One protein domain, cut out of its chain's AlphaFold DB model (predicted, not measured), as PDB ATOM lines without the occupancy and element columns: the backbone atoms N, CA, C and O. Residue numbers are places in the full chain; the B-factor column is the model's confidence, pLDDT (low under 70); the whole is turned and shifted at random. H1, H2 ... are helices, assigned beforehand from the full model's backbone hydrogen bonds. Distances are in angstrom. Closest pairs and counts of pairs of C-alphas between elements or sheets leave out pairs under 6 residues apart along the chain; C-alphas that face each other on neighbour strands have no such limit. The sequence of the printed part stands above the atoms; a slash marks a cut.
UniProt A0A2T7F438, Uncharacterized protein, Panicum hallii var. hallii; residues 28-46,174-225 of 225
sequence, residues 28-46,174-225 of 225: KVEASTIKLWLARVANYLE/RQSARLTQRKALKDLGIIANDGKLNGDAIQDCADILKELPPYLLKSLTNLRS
ATOM      1  N   LYS A  28     -38.308 -14.178   3.496       55.25
ATOM      2  CA  LYS A  28     -39.516 -14.176   4.334       55.25
ATOM      3  C   LYS A  28     -39.234 -13.693   5.763       55.25
ATOM      4  O   LYS A  28     -40.084 -13.032   6.368       55.25
ATOM      5  N   VAL A  29     -38.047 -13.985   6.297       60.81
ATOM      6  CA  VAL A  29     -37.592 -13.501   7.614       60.81
ATOM      7  C   VAL A  29     -37.284 -12.000   7.566       60.81
ATOM      8  O   VAL A  29     -37.711 -11.252   8.451       60.81
ATOM      9  N   GLU A  30     -36.629 -11.535   6.506       58.78
ATOM     10  CA  GLU A  30     -36.329 -10.111   6.300       58.78
ATOM     11  C   GLU A  30     -37.606  -9.282   6.110       58.78
ATOM     12  O   GLU A  30     -37.805  -8.279   6.803       58.78
ATOM     13  N   ALA A  31     -38.543  -9.765   5.288       62.94
ATOM     14  CA  ALA A  31     -39.846  -9.127   5.107       62.94
ATOM     15  C   ALA A  31     -40.626  -9.022   6.428       62.94
ATOM     16  O   ALA A  31     -41.285  -8.014   6.683       62.94
ATOM     17  N   SER A  32     -40.524 -10.026   7.305       66.12
ATOM     18  CA  SER A  32     -41.168 -10.011   8.627       66.12
ATOM     19  C   SER A  32     -40.561  -8.967   9.571       66.12
ATOM     20  O   SER A  32     -41.272  -8.371  10.381       66.12
ATOM     21  N   THR A  33     -39.262  -8.694   9.443       69.38
ATOM     22  CA  THR A  33     -38.569  -7.678  10.248       69.38
ATOM     23  C   THR A  33     -38.978  -6.269   9.830       69.38
ATOM     24  O   THR A  33     -39.310  -5.444  10.684       69.38
ATOM     25  N   ILE A  34     -39.042  -6.017   8.521       70.00
ATOM     26  CA  ILE A  34     -39.504  -4.739   7.962       70.00
ATOM     27  C   ILE A  34     -40.973  -4.499   8.331       70.00
ATOM     28  O   ILE A  34     -41.312  -3.426   8.826       70.00
ATOM     29  N   LYS A  35     -41.830  -5.523   8.199       74.88
ATOM     30  CA  LYS A  35     -43.228  -5.491   8.664       74.88
ATOM     31  C   LYS A  35     -43.353  -5.056  10.118       74.88
ATOM     32  O   LYS A  35     -44.132  -4.160  10.429       74.88
ATOM     33  N   LEU A  36     -42.602  -5.699  11.014       73.81
ATOM     34  CA  LEU A  36     -42.666  -5.414  12.444       73.81
ATOM     35  C   LEU A  36     -42.171  -3.998  12.760       73.81
ATOM     36  O   LEU A  36     -42.706  -3.349  13.660       73.81
ATOM     37  N   TRP A  37     -41.167  -3.512  12.026       81.62
ATOM     38  CA  TRP A  37     -40.686  -2.142  12.159       81.62
ATOM     39  C   TRP A  37     -41.753  -1.128  11.741       81.62
ATOM     40  O   TRP A  37     -42.099  -0.256  12.536       81.62
ATOM     41  N   LEU A  38     -42.357  -1.303  10.563       76.81
ATOM     42  CA  LEU A  38     -43.432  -0.438  10.068       76.81
ATOM     43  C   LEU A  38     -44.663  -0.459  10.980       76.81
ATOM     44  O   LEU A  38     -45.213   0.594  11.288       76.81
ATOM     45  N   ALA A  39     -45.061  -1.632  11.478       71.69
ATOM     46  CA  ALA A  39     -46.168  -1.751  12.426       71.69
ATOM     47  C   ALA A  39     -45.897  -0.986  13.732       71.69
ATOM     48  O   ALA A  39     -46.802  -0.362  14.283       71.69
ATOM     49  N   ARG A  40     -44.649  -1.000  14.225       69.81
ATOM     50  CA  ARG A  40     -44.254  -0.222  15.410       69.81
ATOM     51  C   ARG A  40     -44.252   1.279  15.149       69.81
ATOM     52  O   ARG A  40     -44.711   2.013  16.016       69.81
ATOM     53  N   VAL A  41     -43.769   1.718  13.986       72.94
ATOM     54  CA  VAL A  41     -43.803   3.133  13.582       72.94
ATOM     55  C   VAL A  41     -45.249   3.618  13.456       72.94
ATOM     56  O   VAL A  41     -45.590   4.647  14.027       72.94
ATOM     57  N   ALA A  42     -46.122   2.841  12.811       68.25
ATOM     58  CA  ALA A  42     -47.542   3.168  12.674       68.25
ATOM     59  C   ALA A  42     -48.253   3.280  14.034       68.25
ATOM     60  O   ALA A  42     -48.936   4.266  14.280       68.25
ATOM     61  N   ASN A  43     -48.024   2.329  14.951       75.81
ATOM     62  CA  ASN A  43     -48.546   2.408  16.324       75.81
ATOM     63  C   ASN A  43     -48.029   3.635  17.093       75.81
ATOM     64  O   ASN A  43     -48.681   4.084  18.032       75.81
ATOM     65  N   TYR A  44     -46.840   4.136  16.754       61.44
ATOM     66  CA  TYR A  44     -46.295   5.347  17.357       61.44
ATOM     67  C   TYR A  44     -46.981   6.594  16.817       61.44
ATOM     68  O   TYR A  44     -47.403   7.430  17.605       61.44
ATOM     69  N   LEU A  45     -47.149   6.684  15.498       63.78
ATOM     70  CA  LEU A  45     -47.849   7.797  14.854       63.78
ATOM     71  C   LEU A  45     -49.321   7.879  15.281       63.78
ATOM     72  O   LEU A  45     -49.834   8.973  15.453       63.78
ATOM     73  N   GLU A  46     -49.981   6.741  15.516       68.75
ATOM     74  CA  GLU A  46     -51.365   6.689  16.018       68.75
ATOM     75  C   GLU A  46     -51.486   7.142  17.485       68.75
ATOM     76  O   GLU A  46     -52.530   7.629  17.901       68.75
ATOM     77  N   ARG A 174     -29.383  -9.753  20.033       72.94
ATOM     78  CA  ARG A 174     -30.442  -8.729  20.092       72.94
ATOM     79  C   ARG A 174     -29.873  -7.319  20.248       72.94
ATOM     80  O   ARG A 174     -30.433  -6.376  19.693       72.94
ATOM     81  N   GLN A 175     -28.779  -7.171  20.987       72.75
ATOM     82  CA  GLN A 175     -28.122  -5.884  21.187       72.75
ATOM     83  C   GLN A 175     -27.411  -5.398  19.919       72.75
ATOM     84  O   GLN A 175     -27.550  -4.228  19.567       72.75
ATOM     85  N   SER A 176     -26.731  -6.290  19.192       71.50
ATOM     86  CA  SER A 176     -26.080  -5.948  17.919       71.50
ATOM     87  C   SER A 176     -27.084  -5.437  16.878       71.50
ATOM     88  O   SER A 176     -26.891  -4.357  16.324       71.50
ATOM     89  N   ALA A 177     -28.224  -6.118  16.717       70.69
ATOM     90  CA  ALA A 177     -29.282  -5.696  15.801       70.69
ATOM     91  C   ALA A 177     -29.845  -4.307  16.155       70.69
ATOM     92  O   ALA A 177     -30.043  -3.472  15.274       70.69
ATOM     93  N   ARG A 178     -30.048  -4.023  17.452       81.19
ATOM     94  CA  ARG A 178     -30.516  -2.708  17.929       81.19
ATOM     95  C   ARG A 178     -29.508  -1.594  17.649       81.19
ATOM     96  O   ARG A 178     -29.916  -0.484  17.312       81.19
ATOM     97  N   LEU A 179     -28.213  -1.869  17.792       84.00
ATOM     98  CA  LEU A 179     -27.156  -0.897  17.510       84.00
ATOM     99  C   LEU A 179     -27.070  -0.586  16.015       84.00
ATOM    100  O   LEU A 179     -27.040   0.588  15.648       84.00
ATOM    101  N   THR A 180     -27.119  -1.611  15.161       83.94
ATOM    102  CA  THR A 180     -27.142  -1.437  13.702       83.94
ATOM    103  C   THR A 180     -28.367  -0.640  13.263       83.94
ATOM    104  O   THR A 180     -28.238   0.319  12.506       83.94
ATOM    105  N   GLN A 181     -29.545  -0.960  13.808       83.06
ATOM    106  CA  GLN A 181     -30.772  -0.215  13.533       83.06
ATOM    107  C   GLN A 181     -30.652   1.254  13.960       83.06
ATOM    108  O   GLN A 181     -30.980   2.153  13.191       83.06
ATOM    109  N   ARG A 182     -30.147   1.520  15.171       83.06
ATOM    110  CA  ARG A 182     -29.971   2.890  15.667       83.06
ATOM    111  C   ARG A 182     -28.966   3.677  14.830       83.06
ATOM    112  O   ARG A 182     -29.171   4.869  14.629       83.06
ATOM    113  N   LYS A 183     -27.905   3.031  14.340       89.44
ATOM    114  CA  LYS A 183     -26.947   3.650  13.420       89.44
ATOM    115  C   LYS A 183     -27.616   4.020  12.096       89.44
ATOM    116  O   LYS A 183     -27.512   5.168  11.695       89.44
ATOM    117  N   ALA A 184     -28.364   3.102  11.485       86.12
ATOM    118  CA  ALA A 184     -29.072   3.373  10.232       86.12
ATOM    119  C   ALA A 184     -30.047   4.558  10.359       86.12
ATOM    120  O   ALA A 184     -30.092   5.418   9.490       86.12
ATOM    121  N   LEU A 185     -30.774   4.658  11.478       85.44
ATOM    122  CA  LEU A 185     -31.675   5.789  11.734       85.44
ATOM    123  C   LEU A 185     -30.942   7.127  11.921       85.44
ATOM    124  O   LEU A 185     -31.500   8.169  11.589       85.44
ATOM    125  N   LYS A 186     -29.710   7.110  12.441       88.69
ATOM    126  CA  LYS A 186     -28.852   8.303  12.510       88.69
ATOM    127  C   LYS A 186     -28.311   8.688  11.138       88.69
ATOM    128  O   LYS A 186     -28.338   9.861  10.793       88.69
ATOM    129  N   ASP A 187     -27.865   7.705  10.358       89.69
ATOM    130  CA  ASP A 187     -27.357   7.916   8.997       89.69
ATOM    131  C   ASP A 187     -28.460   8.486   8.077       89.69
ATOM    132  O   ASP A 187     -28.174   9.293   7.198       89.69
ATOM    133  N   LEU A 188     -29.727   8.124   8.324       85.00
ATOM    134  CA  LEU A 188     -30.914   8.667   7.651       85.00
ATOM    135  C   LEU A 188     -31.377  10.035   8.191       85.00
ATOM    136  O   LEU A 188     -32.361  10.575   7.699       85.00
ATOM    137  N   GLY A 189     -30.745  10.576   9.236       88.75
ATOM    138  CA  GLY A 189     -31.157  11.840   9.859       88.75
ATOM    139  C   GLY A 189     -32.482  11.785  10.636       88.75
ATOM    140  O   GLY A 189     -32.936  12.820  11.122       88.75
ATOM    141  N   ILE A 190     -33.081  10.597  10.798       87.06
ATOM    142  CA  ILE A 190     -34.333  10.380  11.544       87.06
ATOM    143  C   ILE A 190     -34.093  10.527  13.050       87.06
ATOM    144  O   ILE A 190     -34.946  11.042  13.768       87.06
ATOM    145  N   ILE A 191     -32.936  10.070  13.543       89.38
ATOM    146  CA  ILE A 191     -32.504  10.275  14.931       89.38
ATOM    147  C   ILE A 191     -31.383  11.311  14.950       89.38
ATOM    148  O   ILE A 191     -30.308  11.081  14.394       89.38
ATOM    149  N   ALA A 192     -31.613  12.416  15.651       89.50
ATOM    150  CA  ALA A 192     -30.623  13.451  15.898       89.50
ATOM    151  C   ALA A 192     -29.518  12.971  16.863       89.50
ATOM    152  O   ALA A 192     -29.614  11.934  17.532       89.50
ATOM    153  N   ASN A 193     -28.422  13.728  16.943       89.81
ATOM    154  CA  ASN A 193     -27.258  13.364  17.759       89.81
ATOM    155  C   ASN A 193     -27.568  13.278  19.264       89.81
ATOM    156  O   ASN A 193     -26.929  12.496  19.969       89.81
ATOM    157  N   ASP A 194     -28.576  14.016  19.732       90.81
ATOM    158  CA  ASP A 194     -29.096  13.981  21.105       90.81
ATOM    159  C   ASP A 194     -29.974  12.746  21.393       90.81
ATOM    160  O   ASP A 194     -30.377  12.507  22.530       90.81
ATOM    161  N   GLY A 195     -30.238  11.921  20.376       86.12
ATOM    162  CA  GLY A 195     -31.085  10.740  20.471       86.12
ATOM    163  C   GLY A 195     -32.577  11.020  20.306       86.12
ATOM    164  O   GLY A 195     -33.352  10.068  20.420       86.12
ATOM    165  N   LYS A 196     -32.977  12.265  20.024       91.50
ATOM    166  CA  LYS A 196     -34.366  12.615  19.716       91.50
ATOM    167  C   LYS A 196     -34.691  12.338  18.255       91.50
ATOM    168  O   LYS A 196     -33.805  12.253  17.407       91.50
ATOM    169  N   LEU A 197     -35.975  12.167  17.970       86.75
ATOM    170  CA  LEU A 197     -36.458  12.045  16.603       86.75
ATOM    171  C   LEU A 197     -36.509  13.421  15.942       86.75
ATOM    172  O   LEU A 197     -36.955  14.390  16.552       86.75
ATOM    173  N   ASN A 198     -36.057  13.483  14.697       91.31
ATOM    174  CA  ASN A 198     -36.146  14.671  13.872       91.31
ATOM    175  C   ASN A 198     -37.528  14.715  13.202       91.31
ATOM    176  O   ASN A 198     -37.832  13.869  12.361       91.31
ATOM    177  N   GLY A 199     -38.357  15.685  13.598       90.19
ATOM    178  CA  GLY A 199     -39.705  15.865  13.052       90.19
ATOM    179  C   GLY A 199     -39.701  16.121  11.546       90.19
ATOM    180  O   GLY A 199     -40.493  15.508  10.835       90.19
ATOM    181  N   ASP A 200     -38.755  16.925  11.061       91.81
ATOM    182  CA  ASP A 200     -38.637  17.273   9.641       91.81
ATOM    183  C   ASP A 200     -38.312  16.027   8.805       91.81
ATOM    184  O   ASP A 200     -38.994  15.729   7.833       91.81
ATOM    185  N   ALA A 201     -37.347  15.213   9.251       87.38
ATOM    186  CA  ALA A 201     -36.983  13.973   8.559       87.38
ATOM    187  C   ALA A 201     -38.113  12.924   8.568       87.38
ATOM    188  O   ALA A 201     -38.257  12.141   7.627       87.38
ATOM    189  N   ILE A 202     -38.924  12.885   9.632       89.19
ATOM    190  CA  ILE A 202     -40.119  12.029   9.678       89.19
ATOM    191  C   ILE A 202     -41.157  12.516   8.667       89.19
ATOM    192  O   ILE A 202     -41.753  11.691   7.972       89.19
ATOM    193  N   GLN A 203     -41.362  13.831   8.583       89.19
ATOM    194  CA  GLN A 203     -42.308  14.438   7.656       89.19
ATOM    195  C   GLN A 203     -41.888  14.204   6.199       89.19
ATOM    196  O   GLN A 203     -42.713  13.734   5.418       89.19
ATOM    197  N   ASP A 204     -40.605  14.372   5.872       89.56
ATOM    198  CA  ASP A 204     -40.044  14.041   4.555       89.56
ATOM    199  C   ASP A 204     -40.308  12.575   4.183       89.56
ATOM    200  O   ASP A 204     -40.781  12.267   3.088       89.56
ATOM    201  N   CYS A 205     -40.076  11.639   5.112       82.75
ATOM    202  CA  CYS A 205     -40.422  10.232   4.899       82.75
ATOM    203  C   CYS A 205     -41.926  10.024   4.667       82.75
ATOM    204  O   CYS A 205     -42.309   9.196   3.838       82.75
ATOM    205  N   ALA A 206     -42.782  10.738   5.398       87.50
ATOM    206  CA  ALA A 206     -44.228  10.656   5.228       87.50
ATOM    207  C   ALA A 206     -44.670  11.195   3.863       87.50
ATOM    208  O   ALA A 206     -45.557  10.611   3.242       87.50
ATOM    209  N   ASP A 207     -44.041  12.258   3.372       89.31
ATOM    210  CA  ASP A 207     -44.356  12.839   2.070       89.31
ATOM    211  C   ASP A 207     -43.870  11.942   0.925       89.31
ATOM    212  O   ASP A 207     -44.651  11.647   0.021       89.31
ATOM    213  N   ILE A 208     -42.683  11.334   1.045       85.75
ATOM    214  CA  ILE A 208     -42.220  10.278   0.122       85.75
ATOM    215  C   ILE A 208     -43.203   9.096   0.097       85.75
ATOM    216  O   ILE A 208     -43.506   8.548  -0.962       85.75
ATOM    217  N   LEU A 209     -43.734   8.691   1.256       84.44
ATOM    218  CA  LEU A 209     -44.731   7.618   1.337       84.44
ATOM    219  C   LEU A 209     -46.059   7.992   0.663       84.44
ATOM    220  O   LEU A 209     -46.720   7.103   0.122       84.44
ATOM    221  N   LYS A 210     -46.456   9.270   0.677       86.25
ATOM    222  CA  LYS A 210     -47.655   9.759  -0.026       86.25
ATOM    223  C   LYS A 210     -47.466   9.796  -1.542       86.25
ATOM    224  O   LYS A 210     -48.444   9.622  -2.263       86.25
ATOM    225  N   GLU A 211     -46.239   9.988  -2.020       91.75
ATOM    226  CA  GLU A 211     -45.916   9.938  -3.452       91.75
ATOM    227  C   GLU A 211     -45.878   8.511  -4.019       91.75
ATOM    228  O   GLU A 211     -45.853   8.318  -5.238       91.75
ATOM    229  N   LEU A 212     -45.911   7.483  -3.163       86.00
ATOM    230  CA  LEU A 212     -45.907   6.106  -3.635       86.00
ATOM    231  C   LEU A 212     -47.199   5.753  -4.391       86.00
ATOM    232  O   LEU A 212     -48.306   6.082  -3.956       86.00
ATOM    233  N   PRO A 213     -47.091   4.969  -5.478       91.19
ATOM    234  CA  PRO A 213     -48.251   4.472  -6.192       91.19
ATOM    235  C   PRO A 213     -49.242   3.717  -5.282       91.19
ATOM    236  O   PRO A 213     -48.822   2.907  -4.444       91.19
ATOM    237  N   PRO A 214     -50.565   3.858  -5.501       85.19
ATOM    238  CA  PRO A 214     -51.593   3.274  -4.633       85.19
ATOM    239  C   PRO A 214     -51.492   1.751  -4.469       85.19
ATOM    240  O   PRO A 214     -51.856   1.204  -3.427       85.19
ATOM    241  N   TYR A 215     -50.986   1.044  -5.485       84.69
ATOM    242  CA  TYR A 215     -50.813  -0.408  -5.431       84.69
ATOM    243  C   TYR A 215     -49.725  -0.835  -4.431       84.69
ATOM    244  O   TYR A 215     -49.863  -1.888  -3.809       84.69
ATOM    245  N   LEU A 216     -48.686  -0.016  -4.214       85.06
ATOM    246  CA  LEU A 216     -47.649  -0.272  -3.207       85.06
ATOM    247  C   LEU A 216     -48.152   0.042  -1.799       85.06
ATOM    248  O   LEU A 216     -47.976  -0.773  -0.894       85.06
ATOM    249  N   LEU A 217     -48.855   1.166  -1.635       82.75
ATOM    250  CA  LEU A 217     -49.522   1.534  -0.379       82.75
ATOM    251  C   LEU A 217     -50.495   0.442   0.086       82.75
ATOM    252  O   LEU A 217     -50.521   0.060   1.260       82.75
ATOM    253  N   LYS A 218     -51.264  -0.125  -0.847       80.44
ATOM    254  CA  LYS A 218     -52.201  -1.215  -0.562       80.44
ATOM    255  C   LYS A 218     -51.478  -2.506  -0.170       80.44
ATOM    256  O   LYS A 218     -51.899  -3.182   0.765       80.44
ATOM    257  N   SER A 219     -50.376  -2.845  -0.833       80.31
ATOM    258  CA  SER A 219     -49.552  -4.000  -0.446       80.31
ATOM    259  C   SER A 219     -48.944  -3.834   0.946       80.31
ATOM    260  O   SER A 219     -48.901  -4.799   1.703       80.31
ATOM    261  N   LEU A 220     -48.525  -2.616   1.301       78.56
ATOM    262  CA  LEU A 220     -47.926  -2.291   2.597       78.56
ATOM    263  C   LEU A 220     -48.943  -2.334   3.747       78.56
ATOM    264  O   LEU A 220     -48.636  -2.841   4.823       78.56
ATOM    265  N   THR A 221     -50.173  -1.874   3.517       75.56
ATOM    266  CA  THR A 221     -51.255  -1.907   4.522       75.56
ATOM    267  C   THR A 221     -51.836  -3.311   4.725       75.56
ATOM    268  O   THR A 221     -52.046  -3.723   5.865       75.56
ATOM    269  N   ASN A 222     -52.004  -4.100   3.657       77.75
ATOM    270  CA  ASN A 222     -52.437  -5.508   3.752       77.75
ATOM    271  C   ASN A 222     -51.371  -6.435   4.350       77.75
ATOM    272  O   ASN A 222     -51.629  -7.596   4.661       77.75
ATOM    273  N   LEU A 223     -50.157  -5.924   4.531       61.69
ATOM    274  CA  LEU A 223     -49.039  -6.653   5.099       61.69
ATOM    275  C   LEU A 223     -49.175  -6.901   6.613       61.69
ATOM    276  O   LEU A 223     -48.393  -7.691   7.149       61.69
ATOM    277  N   ARG A 224     -50.149  -6.241   7.261       54.47
ATOM    278  CA  ARG A 224     -50.432  -6.208   8.710       54.47
ATOM    279  C   ARG A 224     -51.152  -7.464   9.251       54.47
ATOM    280  O   ARG A 224     -51.546  -7.454  10.413       54.47
ATOM    281  N   SER A 225     -51.315  -8.522   8.448       44.34
ATOM    282  CA  SER A 225     -51.931  -9.795   8.866       44.34
ATOM    283  C   SER A 225     -50.929 -10.861   9.291       44.34
ATOM    284  O   SER A 225     -49.796 -10.885   8.751       44.34
TER     285      SER A 225
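What this domain is: This is residues 28 to 46 and 174 to 225 of the 225 residues of an uncharacterized protein of Panicum hallii var. hallii (UniProt A0A2T7F438). Picture an open, three-sided frame of helices: H2 makes one side, H3 runs across one end, H4 makes the other side, and H1 stands in the opening between H2 and H4. Contacts are few, and H1 crosses near H4 without lying alongside it. The printed part has 71 residues with four named helices in the order H1, H2, H3, H4 and no named strand, and its class is all helix. It is only just loose, close to compact, with a radius of gyration of the C-alphas of 13.4 A and spans of 36 by 29 by 20 A.

Where its parts are: Find C-alpha 28 at (-39.516, -14.176, 4.334); from there H1, residues 28 to 46, runs 26.7 A. After the cut, H2, residues 174 to 187, begins at (-30.442, -8.729, 20.092) and runs 20.2 A. Next come H3, residues 199 to 211, 18.6 A long, and H4, residues 214 to 224, 16.4 A long, ending at (-50.432, -6.208, 8.710).

How they stand to each other: Look at C-alphas 35 and 223, 6.9 A apart and the closest of H1 and H4. These helices only just touch, with 3 pairs of C-alphas within 8 A, H1 with residues 35 to 39 alone, and are about perpendicular at 86 degrees. H2 is apart from H1, H3 and H4, and H1 is apart from H3. H3 and H4 are close but not clearly touching: their closest C-alphas, those of Leu 209 and Leu 217, are 7.9 A apart. They run opposite ways at a steep tilt of 64 degrees. Every O i to N i+4 pair is within hydrogen-bond range in H1, H2 and H3, and 6 of 7 are in H4.

The domain as a whole: The C-alphas of Asp 194 and Tyr 215, the two farthest apart, are 37.2 A from each other. Residues 47 to 173 are not printed, and C-alphas 46 and 174 are 26.3 A apart across this cut. The link from H2 to H3 is long, 11 residues; that from H3 to H4 is tight. The model's confidence is under 70 in 14 residues: 28 to 33, 40, 42, 44 to 46 and 223 to 225.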